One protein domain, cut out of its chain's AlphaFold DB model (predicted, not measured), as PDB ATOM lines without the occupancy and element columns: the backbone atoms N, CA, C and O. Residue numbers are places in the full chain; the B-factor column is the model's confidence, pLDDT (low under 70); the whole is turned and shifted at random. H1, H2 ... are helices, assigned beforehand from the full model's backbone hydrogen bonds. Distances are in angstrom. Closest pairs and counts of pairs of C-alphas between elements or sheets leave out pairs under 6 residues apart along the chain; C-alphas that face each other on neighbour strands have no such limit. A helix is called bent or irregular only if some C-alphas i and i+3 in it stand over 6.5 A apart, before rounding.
ATOM      1  N   MET A 184       1.464 -32.537  42.635       84.06
ATOM      2  CA  MET A 184       0.001 -32.504  42.650       84.06
ATOM      3  C   MET A 184      -0.565 -31.122  43.026       84.06
ATOM      4  O   MET A 184      -1.589 -30.727  42.473       84.06
ATOM      5  N   ASN A 185       0.110 -30.355  43.893       86.56
ATOM      6  CA  ASN A 185      -0.268 -28.974  44.213       86.56
ATOM      7  C   ASN A 185      -0.126 -28.077  42.979       86.56
ATOM      8  O   ASN A 185      -1.032 -27.307  42.671       86.56
ATOM      9  N   GLN A 186       0.971 -28.215  42.228       88.94
ATOM     10  CA  GLN A 186       1.182 -27.456  40.990       88.94
ATOM     11  C   GLN A 186       0.120 -27.795  39.937       88.94
ATOM     12  O   GLN A 186      -0.459 -26.903  39.319       88.94
ATOM     13  N   VAL A 187      -0.199 -29.082  39.774       90.31
ATOM     14  CA  VAL A 187      -1.263 -29.544  38.870       90.31
ATOM     15  C   VAL A 187      -2.632 -29.014  39.297       90.31
ATOM     16  O   VAL A 187      -3.391 -28.550  38.446       90.31
ATOM     17  N   ALA A 188      -2.943 -29.031  40.595       88.12
ATOM     18  CA  ALA A 188      -4.191 -28.491  41.124       88.12
ATOM     19  C   ALA A 188      -4.309 -26.986  40.844       88.12
ATOM     20  O   ALA A 188      -5.328 -26.545  40.316       88.12
ATOM     21  N   LEU A 189      -3.251 -26.215  41.114       88.56
ATOM     22  CA  LEU A 189      -3.204 -24.778  40.838       88.56
ATOM     23  C   LEU A 189      -3.424 -24.491  39.349       88.56
ATOM     24  O   LEU A 189      -4.320 -23.721  39.005       88.56
ATOM     25  N   LEU A 190      -2.687 -25.160  38.461       90.06
ATOM     26  CA  LEU A 190      -2.814 -24.989  37.011       90.06
ATOM     27  C   LEU A 190      -4.191 -25.423  36.475       90.06
ATOM     28  O   LEU A 190      -4.722 -24.801  35.559       90.06
ATOM     29  N   SER A 191      -4.826 -26.433  37.074       87.75
ATOM     30  CA  SER A 191      -6.180 -26.864  36.693       87.75
ATOM     31  C   SER A 191      -7.239 -25.785  36.967       87.75
ATOM     32  O   SER A 191      -8.177 -25.612  36.185       87.75
ATOM     33  N   THR A 192      -7.060 -24.969  38.015       85.81
ATOM     34  CA  THR A 192      -7.981 -23.852  38.307       85.81
ATOM     35  C   THR A 192      -7.909 -22.704  37.293       85.81
ATOM     36  O   THR A 192      -8.820 -21.878  37.234       85.81
ATOM     37  N   VAL A 193      -6.868 -22.654  36.454       87.62
ATOM     38  CA  VAL A 193      -6.590 -21.529  35.545       87.62
ATOM     39  C   VAL A 193      -7.523 -21.499  34.322       87.62
ATOM     40  O   VAL A 193      -7.817 -20.420  33.804       87.62
ATOM     41  N   GLY A 194      -8.005 -22.657  33.857       80.81
ATOM     42  CA  GLY A 194      -8.799 -22.771  32.622       80.81
ATOM     43  C   GLY A 194     -10.316 -22.630  32.789       80.81
ATOM     44  O   GLY A 194     -11.030 -22.511  31.799       80.81
ATOM     45  N   GLY A 195     -10.838 -22.622  34.017       87.19
ATOM     46  CA  GLY A 195     -12.274 -22.778  34.263       87.19
ATOM     47  C   GLY A 195     -12.767 -24.220  34.018       87.19
ATOM     48  O   GLY A 195     -12.106 -25.012  33.343       87.19
ATOM     49  N   PRO A 196     -13.936 -24.594  34.567       89.69
ATOM     50  CA  PRO A 196     -14.353 -25.995  34.664       89.69
ATOM     51  C   PRO A 196     -14.607 -26.661  33.306       89.69
ATOM     52  O   PRO A 196     -14.254 -27.823  33.117       89.69
ATOM     53  N   HIS A 197     -15.169 -25.938  32.334       92.81
ATOM     54  CA  HIS A 197     -15.458 -26.497  31.009       92.81
ATOM     55  C   HIS A 197     -14.190 -26.791  30.203       92.81
ATOM     56  O   HIS A 197     -14.086 -27.848  29.587       92.81
ATOM     57  N   VAL A 198     -13.206 -25.892  30.250       93.31
ATOM     58  CA  VAL A 198     -11.923 -26.088  29.562       93.31
ATOM     59  C   VAL A 198     -11.130 -27.200  30.234       93.31
ATOM     60  O   VAL A 198     -10.554 -28.029  29.539       93.31
ATOM     61  N   ALA A 199     -11.139 -27.267  31.570       92.75
ATOM     62  CA  ALA A 199     -10.521 -28.367  32.302       92.75
ATOM     63  C   ALA A 199     -11.175 -29.718  31.965       92.75
ATOM     64  O   ALA A 199     -10.469 -30.702  31.784       92.75
ATOM     65  N   THR A 200     -12.503 -29.765  31.808       93.06
ATOM     66  CA  THR A 200     -13.224 -30.989  31.409       93.06
ATOM     67  C   THR A 200     -12.838 -31.425  29.997       93.06
ATOM     68  O   THR A 200     -12.414 -32.558  29.805       93.06
ATOM     69  N   ALA A 201     -12.881 -30.511  29.022       93.81
ATOM     70  CA  ALA A 201     -12.480 -30.811  27.648       93.81
ATOM     71  C   ALA A 201     -10.995 -31.209  27.546       93.81
ATOM     72  O   ALA A 201     -10.636 -32.127  26.810       93.81
ATOM     73  N   ALA A 202     -10.119 -30.553  28.317       94.81
ATOM     74  CA  ALA A 202      -8.707 -30.910  28.403       94.81
ATOM     75  C   ALA A 202      -8.504 -32.298  29.032       94.81
ATOM     76  O   ALA A 202      -7.633 -33.039  28.583       94.81
ATOM     77  N   ALA A 203      -9.314 -32.670  30.028       93.81
ATOM     78  CA  ALA A 203      -9.279 -33.991  30.645       93.81
ATOM     79  C   ALA A 203      -9.739 -35.087  29.683       93.81
ATOM     80  O   ALA A 203      -9.069 -36.111  29.565       93.81
ATOM     81  N   GLU A 204     -10.831 -34.863  28.957       93.19
ATOM     82  CA  GLU A 204     -11.324 -35.790  27.935       93.19
ATOM     83  C   GLU A 204     -10.278 -36.009  26.838       93.19
ATOM     84  O   GLU A 204      -9.954 -37.152  26.514       93.19
ATOM     85  N   ALA A 205      -9.674 -34.930  26.330       93.81
ATOM     86  CA  ALA A 205      -8.608 -35.008  25.336       93.81
ATOM     87  C   ALA A 205      -7.356 -35.725  25.874       93.81
ATOM     88  O   ALA A 205      -6.765 -36.548  25.175       93.81
ATOM     89  N   ALA A 206      -6.967 -35.457  27.126       94.38
ATOM     90  CA  ALA A 206      -5.835 -36.114  27.774       94.38
ATOM     91  C   ALA A 206      -6.065 -37.621  27.951       94.38
ATOM     92  O   ALA A 206      -5.180 -38.424  27.653       94.38
ATOM     93  N   ILE A 207      -7.255 -38.017  28.409       92.44
ATOM     94  CA  ILE A 207      -7.623 -39.425  28.575       92.44
ATOM     95  C   ILE A 207      -7.678 -40.112  27.208       92.44
ATOM     96  O   ILE A 207      -7.090 -41.179  27.056       92.44
ATOM     97  N   ALA A 208      -8.306 -39.495  26.202       92.38
ATOM     98  CA  ALA A 208      -8.377 -40.041  24.849       92.38
ATOM     99  C   ALA A 208      -6.981 -40.268  24.243       92.38
ATOM    100  O   ALA A 208      -6.711 -41.346  23.713       92.38
ATOM    101  N   ALA A 209      -6.067 -39.301  24.388       93.50
ATOM    102  CA  ALA A 209      -4.688 -39.429  23.919       93.50
ATOM    103  C   ALA A 209      -3.939 -40.577  24.620       93.50
ATOM    104  O   ALA A 209      -3.280 -41.380  23.964       93.50
ATOM    105  N   LEU A 210      -4.090 -40.715  25.942       91.19
ATOM    106  CA  LEU A 210      -3.473 -41.811  26.698       91.19
ATOM    107  C   LEU A 210      -4.057 -43.181  26.338       91.19
ATOM    108  O   LEU A 210      -3.325 -44.168  26.313       91.19
ATOM    109  N   CYS A 211      -5.356 -43.248  26.045       89.56
ATOM    110  CA  CYS A 211      -6.009 -44.480  25.605       89.56
ATOM    111  C   CYS A 211      -5.597 -44.872  24.181       89.56
ATOM    112  O   CYS A 211      -5.510 -46.062  23.884       89.56
ATOM    113  N   HIS A 212      -5.288 -43.893  23.325       90.19
ATOM    114  CA  HIS A 212      -4.701 -44.133  22.009       90.19
ATOM    115  C   HIS A 212      -3.247 -44.632  22.107       90.19
ATOM    116  O   HIS A 212      -2.859 -45.530  21.365       90.19
ATOM    117  N   GLU A 213      -2.437 -44.104  23.036       88.50
ATOM    118  CA  GLU A 213      -1.075 -44.608  23.297       88.50
ATOM    119  C   GLU A 213      -1.075 -46.025  23.889       88.50
ATOM    120  O   GLU A 213      -0.209 -46.843  23.575       88.50
ATOM    121  N   ASN A 214      -2.016 -46.312  24.790       87.06
ATOM    122  CA  ASN A 214      -2.098 -47.591  25.475       87.06
ATOM    123  C   ASN A 214      -3.566 -47.978  25.737       87.06
ATOM    124  O   ASN A 214      -4.181 -47.439  26.661       87.06
ATOM    125  N   PRO A 215      -4.119 -48.975  25.019       81.81
ATOM    126  CA  PRO A 215      -5.504 -49.419  25.204       81.81
ATOM    127  C   PRO A 215      -5.819 -49.913  26.626       81.81
ATOM    128  O   PRO A 215      -6.966 -49.873  27.067       81.81
ATOM    129  N   CYS A 216      -4.810 -50.358  27.384       79.12
ATOM    130  CA  CYS A 216      -4.981 -50.774  28.777       79.12
ATOM    131  C   CYS A 216      -5.121 -49.590  29.750       79.12
ATOM    132  O   CYS A 216      -5.509 -49.815  30.897       79.12
ATOM    133  N   ALA A 217      -4.847 -48.350  29.321       80.81
ATOM    134  CA  ALA A 217      -4.994 -47.150  30.144       80.81
ATOM    135  C   ALA A 217      -6.456 -46.876  30.531       80.81
ATOM    136  O   ALA A 217      -6.694 -46.326  31.603       80.81
ATOM    137  N   LEU A 218      -7.433 -47.328  29.731       79.69
ATOM    138  CA  LEU A 218      -8.867 -47.198  30.039       79.69
ATOM    139  C   LEU A 218      -9.220 -47.757  31.425       79.69
ATOM    140  O   LEU A 218      -9.933 -47.116  32.195       79.69
ATOM    141  N   LYS A 219      -8.611 -48.887  31.803       79.88
ATOM    142  CA  LYS A 219      -8.821 -49.539  33.107       79.88
ATOM    143  C   LYS A 219      -8.330 -48.698  34.289       79.88
ATOM    144  O   LYS A 219      -8.723 -48.943  35.422       79.88
ATOM    145  N   ALA A 220      -7.454 -47.719  34.053       81.69
ATOM    146  CA  ALA A 220      -7.007 -46.797  35.092       81.69
ATOM    147  C   ALA A 220      -8.058 -45.719  35.406       81.69
ATOM    148  O   ALA A 220      -8.057 -45.180  36.516       81.69
ATOM    149  N   PHE A 221      -8.942 -45.404  34.457       79.94
ATOM    150  CA  PHE A 221      -9.945 -44.337  34.564       79.94
ATOM    151  C   PHE A 221     -11.360 -44.856  34.817       79.94
ATOM    152  O   PHE A 221     -12.218 -44.086  35.245       79.94
ATOM    153  N   GLU A 222     -11.595 -46.153  34.623       76.06
ATOM    154  CA  GLU A 222     -12.786 -46.831  35.123       76.06
ATOM    155  C   GLU A 222     -12.827 -46.716  36.654       76.06
ATOM    156  O   GLU A 222     -12.046 -47.318  37.393       76.06
ATOM    157  N   ILE A 223     -13.725 -45.861  37.137       65.94
ATOM    158  CA  ILE A 223     -14.121 -45.829  38.539       65.94
ATOM    159  C   ILE A 223     -14.975 -47.076  38.739       65.94
ATOM    160  O   ILE A 223     -16.017 -47.195  38.096       65.94
ATOM    161  N   SER A 267      -1.758 -51.733  40.546       58.78
ATOM    162  CA  SER A 267      -1.998 -50.417  41.165       58.78
ATOM    163  C   SER A 267      -1.025 -49.343  40.670       58.78
ATOM    164  O   SER A 267      -1.444 -48.213  40.422       58.78
ATOM    165  N   PHE A 268       0.244 -49.704  40.450       59.12
ATOM    166  CA  PHE A 268       1.299 -48.768  40.044       59.12
ATOM    167  C   PHE A 268       1.103 -48.216  38.619       59.12
ATOM    168  O   PHE A 268       1.366 -47.040  38.342       59.12
ATOM    169  N   GLY A 269       0.571 -49.038  37.708       72.38
ATOM    170  CA  GLY A 269       0.212 -48.593  36.359       72.38
ATOM    171  C   GLY A 269      -0.944 -47.589  36.372       72.38
ATOM    172  O   GLY A 269      -0.864 -46.536  35.738       72.38
ATOM    173  N   ALA A 270      -1.993 -47.866  37.154       79.56
ATOM    174  CA  ALA A 270      -3.176 -47.012  37.234       79.56
ATOM    175  C   ALA A 270      -2.867 -45.622  37.814       79.56
ATOM    176  O   ALA A 270      -3.357 -44.615  37.301       79.56
ATOM    177  N   THR A 271      -2.009 -45.543  38.835       83.94
ATOM    178  CA  THR A 271      -1.562 -44.260  39.400       83.94
ATOM    179  C   THR A 271      -0.762 -43.435  38.397       83.94
ATOM    180  O   THR A 271      -0.967 -42.225  38.308       83.94
ATOM    181  N   THR A 272       0.085 -44.075  37.587       88.12
ATOM    182  CA  THR A 272       0.883 -43.390  36.559       88.12
ATOM    183  C   THR A 272       0.005 -42.808  35.451       88.12
ATOM    184  O   THR A 272       0.188 -41.653  35.069       88.12
ATOM    185  N   PHE A 273      -0.992 -43.555  34.964       88.69
ATOM    186  CA  PHE A 273      -1.930 -43.042  33.956       88.69
ATOM    187  C   PHE A 273      -2.784 -41.890  34.495       88.69
ATOM    188  O   PHE A 273      -2.927 -40.874  33.816       88.69
ATOM    189  N   ARG A 274      -3.279 -41.992  35.736       89.38
ATOM    190  CA  ARG A 274      -4.021 -40.903  36.396       89.38
ATOM    191  C   ARG A 274      -3.174 -39.647  36.567       89.38
ATOM    192  O   ARG A 274      -3.659 -38.552  36.295       89.38
ATOM    193  N   LEU A 275      -1.909 -39.802  36.958       90.06
ATOM    194  CA  LEU A 275      -0.980 -38.685  37.088       90.06
ATOM    195  C   LEU A 275      -0.706 -38.021  35.731       90.06
ATOM    196  O   LEU A 275      -0.801 -36.801  35.623       90.06
ATOM    197  N   ARG A 276      -0.438 -38.809  34.679       91.31
ATOM    198  CA  ARG A 276      -0.242 -38.287  33.313       91.31
ATOM    199  C   ARG A 276      -1.480 -37.544  32.810       91.31
ATOM    200  O   ARG A 276      -1.336 -36.459  32.255       91.31
ATOM    201  N   ALA A 277      -2.680 -38.077  33.042       91.62
ATOM    202  CA  ALA A 277      -3.923 -37.413  32.659       91.62
ATOM    203  C   ALA A 277      -4.128 -36.100  33.420       91.62
ATOM    204  O   ALA A 277      -4.466 -35.093  32.805       91.62
ATOM    205  N   ALA A 278      -3.880 -36.076  34.733       92.00
ATOM    206  CA  ALA A 278      -4.017 -34.871  35.546       92.00
ATOM    207  C   ALA A 278      -3.050 -33.760  35.097       92.00
ATOM    208  O   ALA A 278      -3.466 -32.613  34.938       92.00
ATOM    209  N   ILE A 279      -1.786 -34.104  34.824       93.56
ATOM    210  CA  ILE A 279      -0.784 -33.159  34.305       93.56
ATOM    211  C   ILE A 279      -1.171 -32.661  32.908       93.56
ATOM    212  O   ILE A 279      -1.129 -31.464  32.642       93.56
ATOM    213  N   ALA A 280      -1.572 -33.558  32.005       93.62
ATOM    214  CA  ALA A 280      -1.985 -33.173  30.658       93.62
ATOM    215  C   ALA A 280      -3.238 -32.280  30.679       93.62
ATOM    216  O   ALA A 280      -3.314 -31.307  29.932       93.62
ATOM    217  N   THR A 281      -4.177 -32.552  31.589       93.69
ATOM    218  CA  THR A 281      -5.366 -31.721  31.821       93.69
ATOM    219  C   THR A 281      -4.979 -30.319  32.274       93.69
ATOM    220  O   THR A 281      -5.448 -29.335  31.704       93.69
ATOM    221  N   SER A 282      -4.115 -30.208  33.288       94.25
ATOM    222  CA  SER A 282      -3.714 -28.907  33.829       94.25
ATOM    223  C   SER A 282      -2.912 -28.094  32.814       94.25
ATOM    224  O   SER A 282      -3.125 -26.886  32.681       94.25
ATOM    225  N   LEU A 283      -2.056 -28.753  32.030       94.00
ATOM    226  CA  LEU A 283      -1.308 -28.123  30.951       94.00
ATOM    227  C   LEU A 283      -2.232 -27.675  29.814       94.00
ATOM    228  O   LEU A 283      -2.094 -26.552  29.339       94.00
ATOM    229  N   GLY A 284      -3.207 -28.497  29.420       94.12
ATOM    230  CA  GLY A 284      -4.210 -28.142  28.415       94.12
ATOM    231  C   GLY A 284      -5.073 -26.953  28.847       94.12
ATOM    232  O   GLY A 284      -5.259 -26.008  28.079       94.12
ATOM    233  N   ALA A 285      -5.524 -26.941  30.104       93.19
ATOM    234  CA  ALA A 285      -6.261 -25.825  30.695       93.19
ATOM    235  C   ALA A 285      -5.424 -24.532  30.728       93.19
ATOM    236  O   ALA A 285      -5.908 -23.457  30.365       93.19
ATOM    237  N   THR A 286      -4.147 -24.641  31.101       93.94
ATOM    238  CA  THR A 286      -3.206 -23.511  31.118       93.94
ATOM    239  C   THR A 286      -2.904 -23.008  29.706       93.94
ATOM    240  O   THR A 286      -2.902 -21.801  29.475       93.94
ATOM    241  N   ALA A 287      -2.712 -23.906  28.739       95.25
ATOM    242  CA  ALA A 287      -2.466 -23.562  27.342       95.25
ATOM    243  C   ALA A 287      -3.668 -22.843  26.716       95.25
ATOM    244  O   ALA A 287      -3.504 -21.823  26.049       95.25
ATOM    245  N   ALA A 288      -4.886 -23.314  26.989       93.69
ATOM    246  CA  ALA A 288      -6.105 -22.636  26.565       93.69
ATOM    247  C   ALA A 288      -6.219 -21.230  27.178       93.69
ATOM    248  O   ALA A 288      -6.579 -20.277  26.483       93.69
ATOM    249  N   ARG A 289      -5.846 -21.064  28.455       92.75
ATOM    250  CA  ARG A 289      -5.790 -19.739  29.086       92.75
ATOM    251  C   ARG A 289      -4.732 -18.837  28.451       92.75
ATOM    252  O   ARG A 289      -5.015 -17.664  28.223       92.75
ATOM    253  N   ALA A 290      -3.545 -19.366  28.162       94.88
ATOM    254  CA  ALA A 290      -2.474 -18.629  27.499       94.88
ATOM    255  C   ALA A 290      -2.904 -18.154  26.105       94.88
ATOM    256  O   ALA A 290      -2.681 -16.997  25.763       94.88
ATOM    257  N   LYS A 291      -3.604 -19.006  25.342       95.62
ATOM    258  CA  LYS A 291      -4.190 -18.632  24.050       95.62
ATOM    259  C   LYS A 291      -5.189 -17.483  24.187       95.62
ATOM    260  O   LYS A 291      -5.081 -16.506  23.462       95.62
ATOM    261  N   LEU A 292      -6.110 -17.556  25.149       93.12
ATOM    262  CA  LEU A 292      -7.086 -16.485  25.374       93.12
ATOM    263  C   LEU A 292      -6.411 -15.148  25.715       93.12
ATOM    264  O   LEU A 292      -6.869 -14.102  25.260       93.12
ATOM    265  N   LEU A 293      -5.332 -15.176  26.505       94.50
ATOM    266  CA  LEU A 293      -4.541 -13.980  26.801       94.50
ATOM    267  C   LEU A 293      -3.832 -13.451  25.550       94.50
ATOM    268  O   LEU A 293      -3.900 -12.259  25.293       94.50
ATOM    269  N   ALA A 294      -3.228 -14.318  24.738       96.94
ATOM    270  CA  ALA A 294      -2.620 -13.906  23.474       96.94
ATOM    271  C   ALA A 294      -3.650 -13.273  22.517       96.94
ATOM    272  O   ALA A 294      -3.378 -12.229  21.930       96.94
ATOM    273  N   ASP A 295      -4.854 -13.847  22.424       96.06
ATOM    274  CA  ASP A 295      -5.953 -13.308  21.613       96.06
ATOM    275  C   ASP A 295      -6.466 -11.957  22.155       96.06
ATOM    276  O   ASP A 295      -6.994 -11.142  21.398       96.06
ATOM    277  N   GLN A 296      -6.357 -11.718  23.466       96.31
ATOM    278  CA  GLN A 296      -6.684 -10.432  24.089       96.31
ATOM    279  C   GLN A 296      -5.628  -9.372  23.755       96.31
ATOM    280  O   GLN A 296      -5.987  -8.296  23.287       96.31
ATOM    281  N   GLU A 297      -4.346  -9.690  23.934       95.69
ATOM    282  CA  GLU A 297      -3.233  -8.787  23.613       95.69
ATOM    283  C   GLU A 297      -3.198  -8.443  22.119       95.69
ATOM    284  O   GLU A 297      -2.922  -7.309  21.743       95.69
ATOM    285  N   MET A 298      -3.539  -9.398  21.246       96.25
ATOM    286  CA  MET A 298      -3.676  -9.148  19.809       96.25
ATOM    287  C   MET A 298      -4.720  -8.065  19.522       96.25
ATOM    288  O   MET A 298      -4.427  -7.118  18.796       96.25
ATOM    289  N   ARG A 299      -5.898  -8.150  20.151       96.81
ATOM    290  CA  ARG A 299      -6.951  -7.131  20.014       96.81
ATOM    291  C   ARG A 299      -6.516  -5.772  20.564       96.81
ATOM    292  O   ARG A 299      -6.845  -4.743  19.982       96.81
ATOM    293  N   GLU A 300      -5.761  -5.745  21.656       96.81
ATOM    294  CA  GLU A 300      -5.212  -4.495  22.200       96.81
ATOM    295  C   GLU A 300      -4.170  -3.871  21.260       96.81
ATOM    296  O   GLU A 300      -4.225  -2.667  20.995       96.81
ATOM    297  N   MET A 301      -3.283  -4.680  20.671       97.44
ATOM    298  CA  MET A 301      -2.341  -4.224  19.646       97.44
ATOM    299  C   MET A 301      -3.057  -3.673  18.406       97.44
ATOM    300  O   MET A 301      -2.647  -2.636  17.885       97.44
ATOM    301  N   GLU A 302      -4.138  -4.313  17.954       97.50
ATOM    302  CA  GLU A 302      -4.950  -3.835  16.826       97.50
ATOM    303  C   GLU A 302      -5.572  -2.457  17.105       97.50
ATOM    304  O   GLU A 302      -5.496  -1.560  16.261       97.50
ATOM    305  N   LEU A 303      -6.132  -2.250  18.302       97.25
ATOM    306  CA  LEU A 303      -6.709  -0.960  18.701       97.25
ATOM    307  C   LEU A 303      -5.650   0.147  18.772       97.25
ATOM    308  O   LEU A 303      -5.871   1.258  18.281       97.25
ATOM    309  N   LEU A 304      -4.478  -0.155  19.338       98.38
ATOM    310  CA  LEU A 304      -3.358   0.787  19.376       98.38
ATOM    311  C   LEU A 304      -2.854   1.112  17.966       98.38
ATOM    312  O   LEU A 304      -2.599   2.277  17.661       98.38
ATOM    313  N   MET A 305      -2.765   0.116  17.082       98.56
ATOM    314  CA  MET A 305      -2.377   0.322  15.688       98.56
ATOM    315  C   MET A 305      -3.363   1.248  14.967       98.56
ATOM    316  O   MET A 305      -2.929   2.175  14.281       98.56
ATOM    317  N   ALA A 306      -4.671   1.060  15.166       98.19
ATOM    318  CA  ALA A 306      -5.693   1.945  14.615       98.19
ATOM    319  C   ALA A 306      -5.535   3.393  15.116       98.19
ATOM    320  O   ALA A 306      -5.557   4.324  14.310       98.19
ATOM    321  N   SER A 307      -5.286   3.588  16.416       98.31
ATOM    322  CA  SER A 307      -5.036   4.920  16.985       98.31
ATOM    323  C   SER A 307      -3.768   5.572  16.419       98.31
ATOM    324  O   SER A 307      -3.780   6.756  16.072       98.31
ATOM    325  N   ILE A 308      -2.682   4.807  16.255       98.38
ATOM    326  CA  ILE A 308      -1.446   5.305  15.636       98.38
ATOM    327  C   ILE A 308      -1.719   5.748  14.197       98.38
ATOM    328  O   ILE A 308      -1.296   6.838  13.812       98.38
ATOM    329  N   ILE A 309      -2.438   4.943  13.411       98.50
ATOM    330  CA  ILE A 309      -2.802   5.285  12.029       98.50
ATOM    331  C   ILE A 309      -3.626   6.575  12.003       98.50
ATOM    332  O   ILE A 309      -3.299   7.487  11.244       98.50
ATOM    333  N   GLU A 310      -4.641   6.698  12.859       98.25
ATOM    334  CA  GLU A 310      -5.458   7.909  12.960       98.25
ATOM    335  C   GLU A 310      -4.601   9.141  13.290       98.25
ATOM    336  O   GLU A 310      -4.735  10.190  12.656       98.25
ATOM    337  N   MET A 311      -3.663   9.012  14.231       98.31
ATOM    338  CA  MET A 311      -2.745  10.089  14.593       98.31
ATOM    339  C   MET A 311      -1.822  10.476  13.429       98.31
ATOM    340  O   MET A 311      -1.618  11.664  13.167       98.31
ATOM    341  N   GLN A 312      -1.286   9.499  12.689       98.50
ATOM    342  CA  GLN A 312      -0.463   9.775  11.508       98.50
ATOM    343  C   GLN A 312      -1.273  10.461  10.399       98.50
ATOM    344  O   GLN A 312      -0.773  11.399   9.773       98.50
ATOM    345  N   LEU A 313      -2.535  10.070  10.196       98.56
ATOM    346  CA  LEU A 313      -3.437  10.731   9.249       98.56
ATOM    347  C   LEU A 313      -3.761  12.167   9.680       98.56
ATOM    348  O   LEU A 313      -3.707  13.076   8.853       98.56
ATOM    349  N   LYS A 314      -4.015  12.409  10.974       98.56
ATOM    350  CA  LYS A 314      -4.198  13.765  11.520       98.56
ATOM    351  C   LYS A 314      -2.955  14.627  11.305       98.56
ATOM    352  O   LYS A 314      -3.068  15.760  10.841       98.56
ATOM    353  N   LYS A 315      -1.761  14.081  11.557       98.50
ATOM    354  CA  LYS A 315      -0.488  14.767  11.293       98.50
ATOM    355  C   LYS A 315      -0.326  15.119   9.815       98.50
ATOM    356  O   LYS A 315       0.089  16.234   9.506       98.50
ATOM    357  N   LEU A 316      -0.644  14.196   8.906       98.62
ATOM    358  CA  LEU A 316      -0.581  14.448   7.466       98.62
ATOM    359  C   LEU A 316      -1.576  15.534   7.045       98.62
ATOM    360  O   LEU A 316      -1.202  16.440   6.307       98.62
ATOM    361  N   LYS A 317      -2.803  15.494   7.574       98.38
ATOM    362  CA  LYS A 317      -3.834  16.508   7.324       98.38
ATOM    363  C   LYS A 317      -3.382  17.904   7.759       98.38
ATOM    364  O   LYS A 317      -3.539  18.856   7.002       98.38
ATOM    365  N   ILE A 318      -2.785  18.024   8.948       98.19
ATOM    366  CA  ILE A 318      -2.244  19.301   9.437       98.19
ATOM    367  C   ILE A 318      -1.103  19.784   8.537       98.19
ATOM    368  O   ILE A 318      -1.074  20.953   8.167       98.19
ATOM    369  N   LYS A 319      -0.183  18.892   8.144       98.62
ATOM    370  CA  LYS A 319       0.896  19.247   7.214       98.62
ATOM    371  C   LYS A 319       0.352  19.748   5.879       98.62
ATOM    372  O   LYS A 319       0.830  20.770   5.412       98.62
ATOM    373  N   MET A 320      -0.635  19.064   5.299       98.62
ATOM    374  CA  MET A 320      -1.257  19.461   4.032       98.62
ATOM    375  C   MET A 320      -1.844  20.870   4.120       98.62
ATOM    376  O   MET A 320      -1.509  21.716   3.302       98.62
ATOM    377  N   LYS A 321      -2.606  21.155   5.183       98.44
ATOM    378  CA  LYS A 321      -3.154  22.495   5.427       98.44
ATOM    379  C   LYS A 321      -2.058  23.564   5.501       98.44
ATOM    380  O   LYS A 321      -2.203  24.645   4.948       98.44
ATOM    381  N   HIS A 322      -0.942  23.258   6.158       98.50
ATOM    382  CA  HIS A 322       0.164  24.207   6.259       98.50
ATOM    383  C   HIS A 322       0.897  24.411   4.923       98.50
ATOM    384  O   HIS A 322       1.400  25.498   4.656       98.50
TER     385      HIS A 322
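AT A GLANCE: This is residues 184 to 223 and 267 to 322 of the 377 residues of an uncharacterized protein of Asparagus officinalis (UniProt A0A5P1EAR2). One very long, unbent helix, H4, makes the whole length of the model, and three much shorter helices, H1, H2 and H3, pack on its first half, H1 on one side and H2 and H3 on the other. The second half of H4, residues 293 to 322, sticks out from this small body as a bare arm. The printed part has 96 residues, with four named helices in the order H1, H2, H3, H4 and no named strand; the class is all helix. The whole is extended, with a radius of gyration of the C-alphas of 23.3 A, and spans 82 by 27 by 18 A.

HOW THE PARTS SIT: H1, residues 184 to 191, touches the hub H4, residues 267 to 322, which meets it with residues 278 to 286 alone. Their closest C-alphas, those of Ser 191 and Ser 282, are 4.3 A apart, and they run the same way at a steep tilt of 40 degrees. H2, residues 196 to 213, is close to H1 but not clearly touching, with the C-alphas of Ser 191 and Ala 199 closest at 6.4 A. H2 touches residues 273 to 288 of H4, opposite ways at a steep tilt of 55 degrees; the closest C-alphas, those of Ala 203 and Thr 281, are 4.7 A apart. H3, residues 215 to 221, and H2 touch only at the corner by their link, and only just, with 3 pairs of C-alphas within 8 A, the closest being Cys 211 and Ala 217 at 5.4 A. H3 touches residues 269 to 274 of H4 and is about perpendicular to it, at 89 degrees, with the C-alphas of Ala 220 and Ala 270 closest at 4.4 A. H1 and H3 are apart. In H1, H2 and H4 every O i to N i+4 pair is within hydrogen-bond range; in H3 0 of 3 are, beside 3 of 4 O i to N i+3 pairs.

IN THESE COORDINATES: H1 begins at C-alpha 184, (0.001, -32.504, 42.650), and is 10.3 A long. H2 is 25.5 A long from C-alpha 196 to C-alpha 213. H3 is 11.5 A long and neither bent nor irregular, but only just: C-alphas 215 and 218 are 6.3 A apart. H4 runs 82.4 A from C-alpha 267 at (-1.998, -50.417, 41.165) to C-alpha 322 at (0.164, 24.207, 6.259).

THE WHOLE: The C-alphas of Ser 267 and His 322 are the two farthest apart in the domain, at 82.4 A. Without residues 293 to 322, which stand free, the body spans 35 by 23 by 18 A. The links H1 to H2 and H2 to H3 are tight. The link H3 to H4 crosses the cut, where residues 224 to 266 are not printed and C-alphas 223 and 267 are 13.2 A apart. The mean pLDDT of the printed part is 91.0; residues 223, 267 and 268 are under 70.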